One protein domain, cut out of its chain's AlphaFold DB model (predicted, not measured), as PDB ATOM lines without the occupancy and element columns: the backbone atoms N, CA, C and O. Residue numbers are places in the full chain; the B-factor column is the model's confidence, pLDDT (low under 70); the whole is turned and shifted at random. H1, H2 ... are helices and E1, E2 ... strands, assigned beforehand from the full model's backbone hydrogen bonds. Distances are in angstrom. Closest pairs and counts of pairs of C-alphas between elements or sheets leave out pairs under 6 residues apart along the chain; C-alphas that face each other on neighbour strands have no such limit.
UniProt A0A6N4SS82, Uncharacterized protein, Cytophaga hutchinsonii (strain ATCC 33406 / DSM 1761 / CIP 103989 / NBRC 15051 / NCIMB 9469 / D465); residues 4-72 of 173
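What this domain is: This is residues 4 to 72 of the 173 residues of an uncharacterized protein of Cytophaga hutchinsonii (strain ATCC 33406 / DSM 1761 / CIP 103989 / NBRC 15051 / NCIMB 9469 / D465) (UniProt A0A6N4SS82). Strands E1, E2 and E3 make a small, strongly twisted wall, grazed by two helices, H1 and H2, which meet near their first residues as a V. The 69 printed residues run H1, E1, E2, E3, H2, class mixed; the sheet, order E1 - E2 - E3, is a meander, each strand the antiparallel neighbour of the one before. The whole is compact, radius of gyration of the C-alphas 11.4 A, spanning 31 by 24 by 24 A.

Where its parts are: E1 is residues 25 to 30, 15.5 A; E2 33 to 38, 16.2 A; E3 41 to 47, 18.2 A. H1, residues 4 to 16, 17.5 A, begins at C-alpha 4 (51.519, 4.680, -29.261). H2, residues 57 to 70, 19.9 A, ends at C-alpha 70 (36.787, 4.574, -20.511).

How they stand to each other: Hairpin E1 and E2 has N 28 and O 35 within hydrogen-bond range, 2.9 A; hairpin E2 and E3 has N 34 and O 46, 2.8 A. H1 only grazes the sheet with residues 4 to 9, closest C-alphas to E1 Thr 5 and Val 25, 6.6 A. H2 only grazes it with residues 63 to 70, closest C-alphas to E3 Ile 67 and Ile 44, 7.1 A. H1 touches H2 with residues 4 to 8 alone, closest C-alphas Leu 4 and Ala 60, 5.0 A, at a steep tilt of 39 degrees, the same way. In H1 and H2 every O i to N i+4 pair is within hydrogen-bond range.

The domain as a whole: The farthest C-alphas, Gly 17 and Asp 31, are 32.7 A apart. The printed part has no cut and no long link. Residues 48 to 55 and 72 have pLDDT under 70.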
ATOM      1  N   LEU A   4      52.955   4.744 -29.521       84.62
ATOM      2  CA  LEU A   4      51.519   4.680 -29.261       84.62
ATOM      3  C   LEU A   4      50.818   3.645 -30.154       84.62
ATOM      4  O   LEU A   4      50.054   2.818 -29.664       84.62
ATOM      5  N   THR A   5      51.103   3.643 -31.456       89.31
ATOM      6  CA  THR A   5      50.554   2.655 -32.388       89.31
ATOM      7  C   THR A   5      51.011   1.244 -32.030       89.31
ATOM      8  O   THR A   5      50.199   0.326 -32.089       89.31
ATOM      9  N   GLU A   6      52.270   1.058 -31.619       90.69
ATOM     10  CA  GLU A   6      52.769  -0.239 -31.140       90.69
ATOM     11  C   GLU A   6      51.957  -0.737 -29.939       90.69
ATOM     12  O   GLU A   6      51.414  -1.839 -29.980       90.69
ATOM     13  N   LYS A   7      51.774   0.111 -28.923       90.06
ATOM     14  CA  LYS A   7      50.996  -0.231 -27.728       90.06
ATOM     15  C   LYS A   7      49.528  -0.523 -28.020       90.06
ATOM     16  O   LYS A   7      48.966  -1.422 -27.407       90.06
ATOM     17  N   LEU A   8      48.899   0.199 -28.948       90.00
ATOM     18  CA  LEU A   8      47.515  -0.070 -29.357       90.00
ATOM     19  C   LEU A   8      47.385  -1.420 -30.076       90.00
ATOM     20  O   LEU A   8      46.406  -2.138 -29.869       90.00
ATOM     21  N   VAL A   9      48.376  -1.783 -30.898       92.12
ATOM     22  CA  VAL A   9      48.438  -3.097 -31.555       92.12
ATOM     23  C   VAL A   9      48.616  -4.210 -30.521       92.12
ATOM     24  O   VAL A   9      47.892  -5.204 -30.581       92.12
ATOM     25  N   GLU A  10      49.533  -4.041 -29.565       91.50
ATOM     26  CA  GLU A  10      49.743  -4.992 -28.464       91.50
ATOM     27  C   GLU A  10      48.479  -5.149 -27.615       91.50
ATOM     28  O   GLU A  10      48.020  -6.265 -27.392       91.50
ATOM     29  N   LEU A  11      47.855  -4.035 -27.226       90.56
ATOM     30  CA  LEU A  11      46.630  -4.015 -26.434       90.56
ATOM     31  C   LEU A  11      45.485  -4.783 -27.111       90.56
ATOM     32  O   LEU A  11      44.778  -5.552 -26.459       90.56
ATOM     33  N   ALA A  12      45.298  -4.593 -28.418       89.19
ATOM     34  CA  ALA A  12      44.290  -5.308 -29.194       89.19
ATOM     35  C   ALA A  12      44.533  -6.827 -29.238       89.19
ATOM     36  O   ALA A  12      43.582  -7.614 -29.152       89.19
ATOM     37  N   GLU A  13      45.793  -7.253 -29.362       88.12
ATOM     38  CA  GLU A  13      46.139  -8.675 -29.353       88.12
ATOM     39  C   GLU A  13      45.983  -9.274 -27.946       88.12
ATOM     40  O   GLU A  13      45.389 -10.345 -27.813       88.12
ATOM     41  N   ASP A  14      46.426  -8.567 -26.908       87.31
ATOM     42  CA  ASP A  14      46.416  -9.042 -25.522       87.31
ATOM     43  C   ASP A  14      45.003  -9.122 -24.927       87.31
ATOM     44  O   ASP A  14      44.647 -10.127 -24.308       87.31
ATOM     45  N   GLU A  15      44.176  -8.091 -25.122       84.88
ATOM     46  CA  GLU A  15      42.846  -8.012 -24.501       84.88
ATOM     47  C   GLU A  15      41.765  -8.702 -25.345       84.88
ATOM     48  O   GLU A  15      40.816  -9.283 -24.811       84.88
ATOM     49  N   ALA A  16      41.888  -8.653 -26.675       81.94
ATOM     50  CA  ALA A  16      40.841  -9.118 -27.581       81.94
ATOM     51  C   ALA A  16      41.271 -10.252 -28.516       81.94
ATOM     52  O   ALA A  16      40.407 -10.825 -29.179       81.94
ATOM     53  N   GLY A  17      42.559 -10.601 -28.600       83.94
ATOM     54  CA  GLY A  17      43.050 -11.603 -29.552       83.94
ATOM     55  C   GLY A  17      42.891 -11.183 -31.017       83.94
ATOM     56  O   GLY A  17      42.822 -12.047 -31.897       83.94
ATOM     57  N   ILE A  18      42.783  -9.876 -31.292       86.88
ATOM     58  CA  ILE A  18      42.613  -9.329 -32.643       86.88
ATOM     59  C   ILE A  18      43.932  -8.727 -33.112       86.88
ATOM     60  O   ILE A  18      44.498  -7.851 -32.470       86.88
ATOM     61  N   LYS A  19      44.404  -9.172 -34.279       88.25
ATOM     62  CA  LYS A  19      45.617  -8.630 -34.898       88.25
ATOM     63  C   LYS A  19      45.306  -7.354 -35.670       88.25
ATOM     64  O   LYS A  19      44.514  -7.397 -36.612       88.25
ATOM     65  N   LEU A  20      45.996  -6.274 -35.320       89.31
ATOM     66  CA  LEU A  20      45.970  -4.997 -36.033       89.31
ATOM     67  C   LEU A  20      47.231  -4.804 -36.889       89.31
ATOM     68  O   LEU A  20      48.326  -5.236 -36.531       89.31
ATOM     69  N   GLN A  21      47.082  -4.141 -38.034       89.31
ATOM     70  CA  GLN A  21      48.184  -3.567 -38.805       89.31
ATOM     71  C   GLN A  21      48.369  -2.092 -38.439       89.31
ATOM     72  O   GLN A  21      47.397  -1.387 -38.209       89.31
ATOM     73  N   GLU A  22      49.603  -1.588 -38.526       89.31
ATOM     74  CA  GLU A  22      49.917  -0.165 -38.293       89.31
ATOM     75  C   GLU A  22      49.008   0.782 -39.096       89.31
ATOM     76  O   GLU A  22      48.498   1.754 -38.561       89.31
ATOM     77  N   LYS A  23      48.729   0.457 -40.365       90.06
ATOM     78  CA  LYS A  23      47.858   1.263 -41.242       90.06
ATOM     79  C   LYS A  23      46.371   1.273 -40.850       90.06
ATOM     80  O   LYS A  23      45.599   1.961 -41.502       90.06
ATOM     81  N   GLU A  24      45.956   0.418 -39.920       91.62
ATOM     82  CA  GLU A  24      44.570   0.331 -39.443       91.62
ATOM     83  C   GLU A  24      44.336   1.205 -38.209       91.62
ATOM     84  O   GLU A  24      43.185   1.365 -37.811       91.62
ATOM     85  N   VAL A  25      45.407   1.759 -37.632       91.69
ATOM     86  CA  VAL A  25      45.365   2.727 -36.539       91.69
ATOM     87  C   VAL A  25      45.629   4.109 -37.123       91.69
ATOM     88  O   VAL A  25      46.672   4.356 -37.728       91.69
ATOM     89  N   GLU A  26      44.687   5.018 -36.930       91.50
ATOM     90  CA  GLU A  26      44.793   6.405 -37.364       91.50
ATOM     91  C   GLU A  26      44.881   7.302 -36.134       91.50
ATOM     92  O   GLU A  26      44.072   7.200 -35.212       91.50
ATOM     93  N   LEU A  27      45.878   8.181 -36.126       88.19
ATOM     94  CA  LEU A  27      46.066   9.202 -35.104       88.19
ATOM     95  C   LEU A  27      45.846  10.550 -35.782       88.19
ATOM     96  O   LEU A  27      46.607  10.925 -36.678       88.19
ATOM     97  N   LEU A  28      44.782  11.244 -35.397       88.56
ATOM     98  CA  LEU A  28      44.369  12.508 -35.995       88.56
ATOM     99  C   LEU A  28      44.312  13.576 -34.911       88.56
ATOM    100  O   LEU A  28      43.865  13.306 -33.805       88.56
ATOM    101  N   VAL A  29      44.751  14.788 -35.234       84.50
ATOM    102  CA  VAL A  29      44.555  15.944 -34.356       84.50
ATOM    103  C   VAL A  29      43.385  16.744 -34.909       84.50
ATOM    104  O   VAL A  29      43.485  17.311 -36.001       84.50
ATOM    105  N   GLU A  30      42.273  16.762 -34.180       83.56
ATOM    106  CA  GLU A  30      41.040  17.465 -34.545       83.56
ATOM    107  C   GLU A  30      40.690  18.437 -33.410       83.56
ATOM    108  O   GLU A  30      40.616  18.033 -32.262       83.56
ATOM    109  N   ASP A  31      40.534  19.733 -33.704       79.62
ATOM    110  CA  ASP A  31      40.101  20.758 -32.732       79.62
ATOM    111  C   ASP A  31      40.855  20.792 -31.378       79.62
ATOM    112  O   ASP A  31      40.289  21.177 -30.360       79.62
ATOM    113  N   SER A  32      42.163  20.492 -31.391       78.88
ATOM    114  CA  SER A  32      43.018  20.379 -30.189       78.88
ATOM    115  C   SER A  32      42.777  19.130 -29.334       78.88
ATOM    116  O   SER A  32      43.236  19.090 -28.198       78.88
ATOM    117  N   ASP A  33      42.170  18.099 -29.915       83.38
ATOM    118  CA  ASP A  33      42.087  16.751 -29.363       83.38
ATOM    119  C   ASP A  33      42.878  15.762 -30.231       83.38
ATOM    120  O   ASP A  33      42.940  15.878 -31.460       83.38
ATOM    121  N   LEU A  34      43.493  14.772 -29.586       85.56
ATOM    122  CA  LEU A  34      43.994  13.573 -30.242       85.56
ATOM    123  C   LEU A  34      42.836  12.591 -30.404       85.56
ATOM    124  O   LEU A  34      42.372  11.996 -29.431       85.56
ATOM    125  N   VAL A  35      42.417  12.381 -31.646       89.19
ATOM    126  CA  VAL A  35      41.418  11.385 -32.023       89.19
ATOM    127  C   VAL A  35      42.126  10.131 -32.521       89.19
ATOM    128  O   VAL A  35      42.848  10.151 -33.523       89.19
ATOM    129  N   ILE A  36      41.899   9.018 -31.829       90.25
ATOM    130  CA  ILE A  36      42.384   7.699 -32.231       90.25
ATOM    131  C   ILE A  36      41.249   6.976 -32.939       90.25
ATOM    132  O   ILE A  36      40.175   6.787 -32.365       90.25
ATOM    133  N   LYS A  37      41.492   6.522 -34.170       93.44
ATOM    134  CA  LYS A  37      40.548   5.693 -34.925       93.44
ATOM    135  C   LYS A  37      41.158   4.331 -35.232       93.44
ATOM    136  O   LYS A  37      42.355   4.221 -35.495       93.44
ATOM    137  N   ILE A  38      40.330   3.290 -35.213       93.38
ATOM    138  CA  ILE A  38      40.695   1.940 -35.659       93.38
ATOM    139  C   ILE A  38      39.712   1.522 -36.752       93.38
ATOM    140  O   ILE A  38      38.500   1.564 -36.557       93.38
ATOM    141  N   TRP A  39      40.230   1.138 -37.921       92.88
ATOM    142  CA  TRP A  39      39.425   0.841 -39.120       92.88
ATOM    143  C   TRP A  39      38.457   1.970 -39.528       92.88
ATOM    144  O   TRP A  39      37.385   1.696 -40.069       92.88
ATOM    145  N   GLY A  40      38.837   3.226 -39.281       88.12
ATOM    146  CA  GLY A  40      38.031   4.414 -39.577       88.12
ATOM    147  C   GLY A  40      36.944   4.746 -38.545       88.12
ATOM    148  O   GLY A  40      36.307   5.789 -38.673       88.12
ATOM    149  N   GLU A  41      36.751   3.908 -37.524       90.31
ATOM    150  CA  GLU A  41      35.836   4.158 -36.404       90.31
ATOM    151  C   GLU A  41      36.589   4.810 -35.241       90.31
ATOM    152  O   GLU A  41      37.724   4.437 -34.945       90.31
ATOM    153  N   GLU A  42      35.963   5.765 -34.556       91.00
ATOM    154  CA  GLU A  42      36.560   6.434 -33.398       91.00
ATOM    155  C   GLU A  42      36.652   5.491 -32.192       91.00
ATOM    156  O   GLU A  42      35.654   4.910 -31.748       91.00
ATOM    157  N   LEU A  43      37.873   5.339 -31.674       89.25
ATOM    158  CA  LEU A  43      38.139   4.669 -30.411       89.25
ATOM    159  C   LEU A  43      38.046   5.659 -29.253       89.25
ATOM    160  O   LEU A  43      37.363   5.373 -28.290       89.25
ATOM    161  N   ILE A  44      38.744   6.786 -29.309       87.25
ATOM    162  CA  ILE A  44      38.745   7.780 -28.229       87.25
ATOM    163  C   ILE A  44      39.135   9.136 -28.806       87.25
ATOM    164  O   ILE A  44      39.945   9.205 -29.735       87.25
ATOM    165  N   ALA A  45      38.585  10.198 -28.228       85.44
ATOM    166  CA  ALA A  45      39.069  11.558 -28.386       85.44
ATOM    167  C   ALA A  45      39.498  12.071 -27.006       85.44
ATOM    168  O   ALA A  45      38.728  12.008 -26.049       85.44
ATOM    169  N   THR A  46      40.740  12.532 -26.892       79.50
ATOM    170  CA  THR A  46      41.302  13.058 -25.642       79.50
ATOM    171  C   THR A  46      42.017  14.375 -25.898       79.50
ATOM    172  O   THR A  46      42.471  14.608 -27.018       79.50
ATOM    173  N   GLU A  47      42.157  15.215 -24.874       74.25
ATOM    174  CA  GLU A  47      42.845  16.504 -24.999       74.25
ATOM    175  C   GLU A  47      44.265  16.316 -25.571       74.25
ATOM    176  O   GLU A  47      45.040  15.468 -25.118       74.25
ATOM    177  N   PHE A  48      44.607  17.102 -26.597       65.12
ATOM    178  CA  PHE A  48      45.915  17.066 -27.251       65.12
ATOM    179  C   PHE A  48      46.940  17.875 -26.449       65.12
ATOM    180  O   PHE A  48      46.722  19.054 -26.163       65.12
ATOM    181  N   ILE A  49      48.070  17.249 -26.110       62.97
ATOM    182  CA  ILE A  49      49.067  17.822 -25.196       62.97
ATOM    183  C   ILE A  49      50.199  18.535 -25.972       62.97
ATOM    184  O   ILE A  49      50.319  19.753 -25.833       62.97
ATOM    185  N   ASP A  50      50.976  17.847 -26.829       63.16
ATOM    186  CA  ASP A  50      51.940  18.449 -27.787       63.16
ATOM    187  C   ASP A  50      52.403  17.438 -28.881       63.16
ATOM    188  O   ASP A  50      52.263  16.226 -28.730       63.16
ATOM    189  N   GLU A  51      53.009  17.906 -29.985       57.12
ATOM    190  CA  GLU A  51      53.509  17.079 -31.112       57.12
ATOM    191  C   GLU A  51      54.710  16.172 -30.748       57.12
ATOM    192  O   GLU A  51      55.031  15.241 -31.491       57.12
ATOM    193  N   GLY A  52      55.388  16.428 -29.622       58.53
ATOM    194  CA  GLY A  52      56.546  15.653 -29.148       58.53
ATOM    195  C   GLY A  52      56.204  14.319 -28.472       58.53
ATOM    196  O   GLY A  52      57.087  13.474 -28.328       58.53
ATOM    197  N   ASP A  53      54.937  14.107 -28.109       61.75
ATOM    198  CA  ASP A  53      54.526  13.026 -27.202       61.75
ATOM    199  C   ASP A  53      54.235  11.693 -27.915       61.75
ATOM    200  O   ASP A  53      54.163  10.642 -27.282       61.75
ATOM    201  N   TYR A  54      54.143  11.675 -29.250       57.16
ATOM    202  CA  TYR A  54      53.960  10.428 -30.015       57.16
ATOM    203  C   TYR A  54      55.131   9.440 -29.871       57.16
ATOM    204  O   TYR A  54      54.982   8.243 -30.145       57.16
ATOM    205  N   GLU A  55      56.300   9.942 -29.471       63.69
ATOM    206  CA  GLU A  55      57.499   9.157 -29.168       63.69
ATOM    207  C   GLU A  55      57.756   9.031 -27.653       63.69
ATOM    208  O   GLU A  55      58.754   8.423 -27.261       63.69
ATOM    209  N   ASP A  56      56.870   9.564 -26.799       76.94
ATOM    210  CA  ASP A  56      56.963   9.451 -25.344       76.94
ATOM    211  C   ASP A  56      56.226   8.196 -24.847       76.94
ATOM    212  O   ASP A  56      55.029   7.983 -25.068       76.94
ATOM    213  N   ALA A  57      56.969   7.329 -24.161       79.56
ATOM    214  CA  ALA A  57      56.432   6.105 -23.593       79.56
ATOM    215  C   ALA A  57      55.482   6.365 -22.415       79.56
ATOM    216  O   ALA A  57      54.552   5.578 -22.232       79.56
ATOM    217  N   ASP A  58      55.705   7.425 -21.634       82.00
ATOM    218  CA  ASP A  58      54.882   7.764 -20.473       82.00
ATOM    219  C   ASP A  58      53.504   8.247 -20.936       82.00
ATOM    220  O   ASP A  58      52.493   7.691 -20.508       82.00
ATOM    221  N   PHE A  59      53.455   9.149 -21.922       82.06
ATOM    222  CA  PHE A  59      52.200   9.572 -22.553       82.06
ATOM    223  C   PHE A  59      51.434   8.392 -23.165       82.06
ATOM    224  O   PHE A  59      50.237   8.216 -22.937       82.06
ATOM    225  N   ALA A  60      52.125   7.530 -23.917       82.75
ATOM    226  CA  ALA A  60      51.480   6.381 -24.539       82.75
ATOM    227  C   ALA A  60      50.934   5.371 -23.505       82.75
ATOM    228  O   ALA A  60      49.941   4.702 -23.780       82.75
ATOM    229  N   ASN A  61      51.553   5.256 -22.323       85.25
ATOM    230  CA  ASN A  61      51.011   4.466 -21.211       85.25
ATOM    231  C   ASN A  61      49.754   5.108 -20.618       85.25
ATOM    232  O   ASN A  61      48.748   4.420 -20.475       85.25
ATOM    233  N   GLU A  62      49.800   6.407 -20.319       84.56
ATOM    234  CA  GLU A  62      48.657   7.144 -19.763       84.56
ATOM    235  C   GLU A  62      47.430   7.051 -20.676       84.56
ATOM    236  O   GLU A  62      46.315   6.831 -20.205       84.56
ATOM    237  N   LEU A  63      47.632   7.132 -21.994       84.88
ATOM    238  CA  LEU A  63      46.554   7.015 -22.970       84.88
ATOM    239  C   LEU A  63      45.975   5.597 -23.054       84.88
ATOM    240  O   LEU A  63      44.763   5.429 -23.176       84.88
ATOM    241  N   VAL A  64      46.819   4.565 -22.968       87.62
ATOM    242  CA  VAL A  64      46.357   3.169 -22.906       87.62
ATOM    243  C   VAL A  64      45.550   2.920 -21.634       87.62
ATOM    244  O   VAL A  64      44.508   2.270 -21.699       87.62
ATOM    245  N   ASP A  65      45.999   3.447 -20.497       85.88
ATOM    246  CA  ASP A  65      45.268   3.341 -19.235       85.88
ATOM    247  C   ASP A  65      43.925   4.081 -19.322       85.88
ATOM    248  O   ASP A  65      42.898   3.511 -18.954       85.88
ATOM    249  N   ALA A  66      43.891   5.277 -19.917       84.44
ATOM    250  CA  ALA A  66      42.653   6.018 -20.160       84.44
ATOM    251  C   ALA A  66      41.662   5.240 -21.045       84.44
ATOM    252  O   ALA A  66      40.479   5.167 -20.719       84.44
ATOM    253  N   ILE A  67      42.136   4.586 -22.113       87.00
ATOM    254  CA  ILE A  67      41.302   3.718 -22.964       87.00
ATOM    255  C   ILE A  67      40.712   2.559 -22.150       87.00
ATOM    256  O   ILE A  67      39.530   2.241 -22.288       87.00
ATOM    257  N   LYS A  68      41.517   1.920 -21.291       83.88
ATOM    258  CA  LYS A  68      41.044   0.835 -20.415       83.88
ATOM    259  C   LYS A  68      40.042   1.324 -19.365       83.88
ATOM    260  O   LYS A  68      39.160   0.564 -18.976       83.88
ATOM    261  N   GLU A  69      40.186   2.555 -18.884       82.62
ATOM    262  CA  GLU A  69      39.263   3.161 -17.921       82.62
ATOM    263  C   GLU A  69      37.936   3.581 -18.565       82.62
ATOM    264  O   GLU A  69      36.877   3.367 -17.973       82.62
ATOM    265  N   GLU A  70      37.979   4.156 -19.770       80.50
ATOM    266  CA  GLU A  70      36.787   4.574 -20.511       80.50
ATOM    267  C   GLU A  70      35.941   3.367 -20.932       80.50
ATOM    268  O   GLU A  70      34.717   3.351 -20.753       80.50
ATOM    269  N   TYR A  71      36.595   2.321 -21.437       80.56
ATOM    270  CA  TYR A  71      35.932   1.111 -21.896       80.56
ATOM    271  C   TYR A  71      36.017   0.003 -20.851       80.56
ATOM    272  O   TYR A  71      36.951  -0.797 -20.847       80.56
ATOM    273  N   TYR A  72      34.965  -0.108 -20.026       68.94
ATOM    274  CA  TYR A  72      34.793  -1.198 -19.052       68.94
ATOM    275  C   TYR A  72      35.031  -2.593 -19.664       68.94
ATOM    276  O   TYR A  72      35.531  -3.487 -18.981       68.94
TER     277      TYR A  72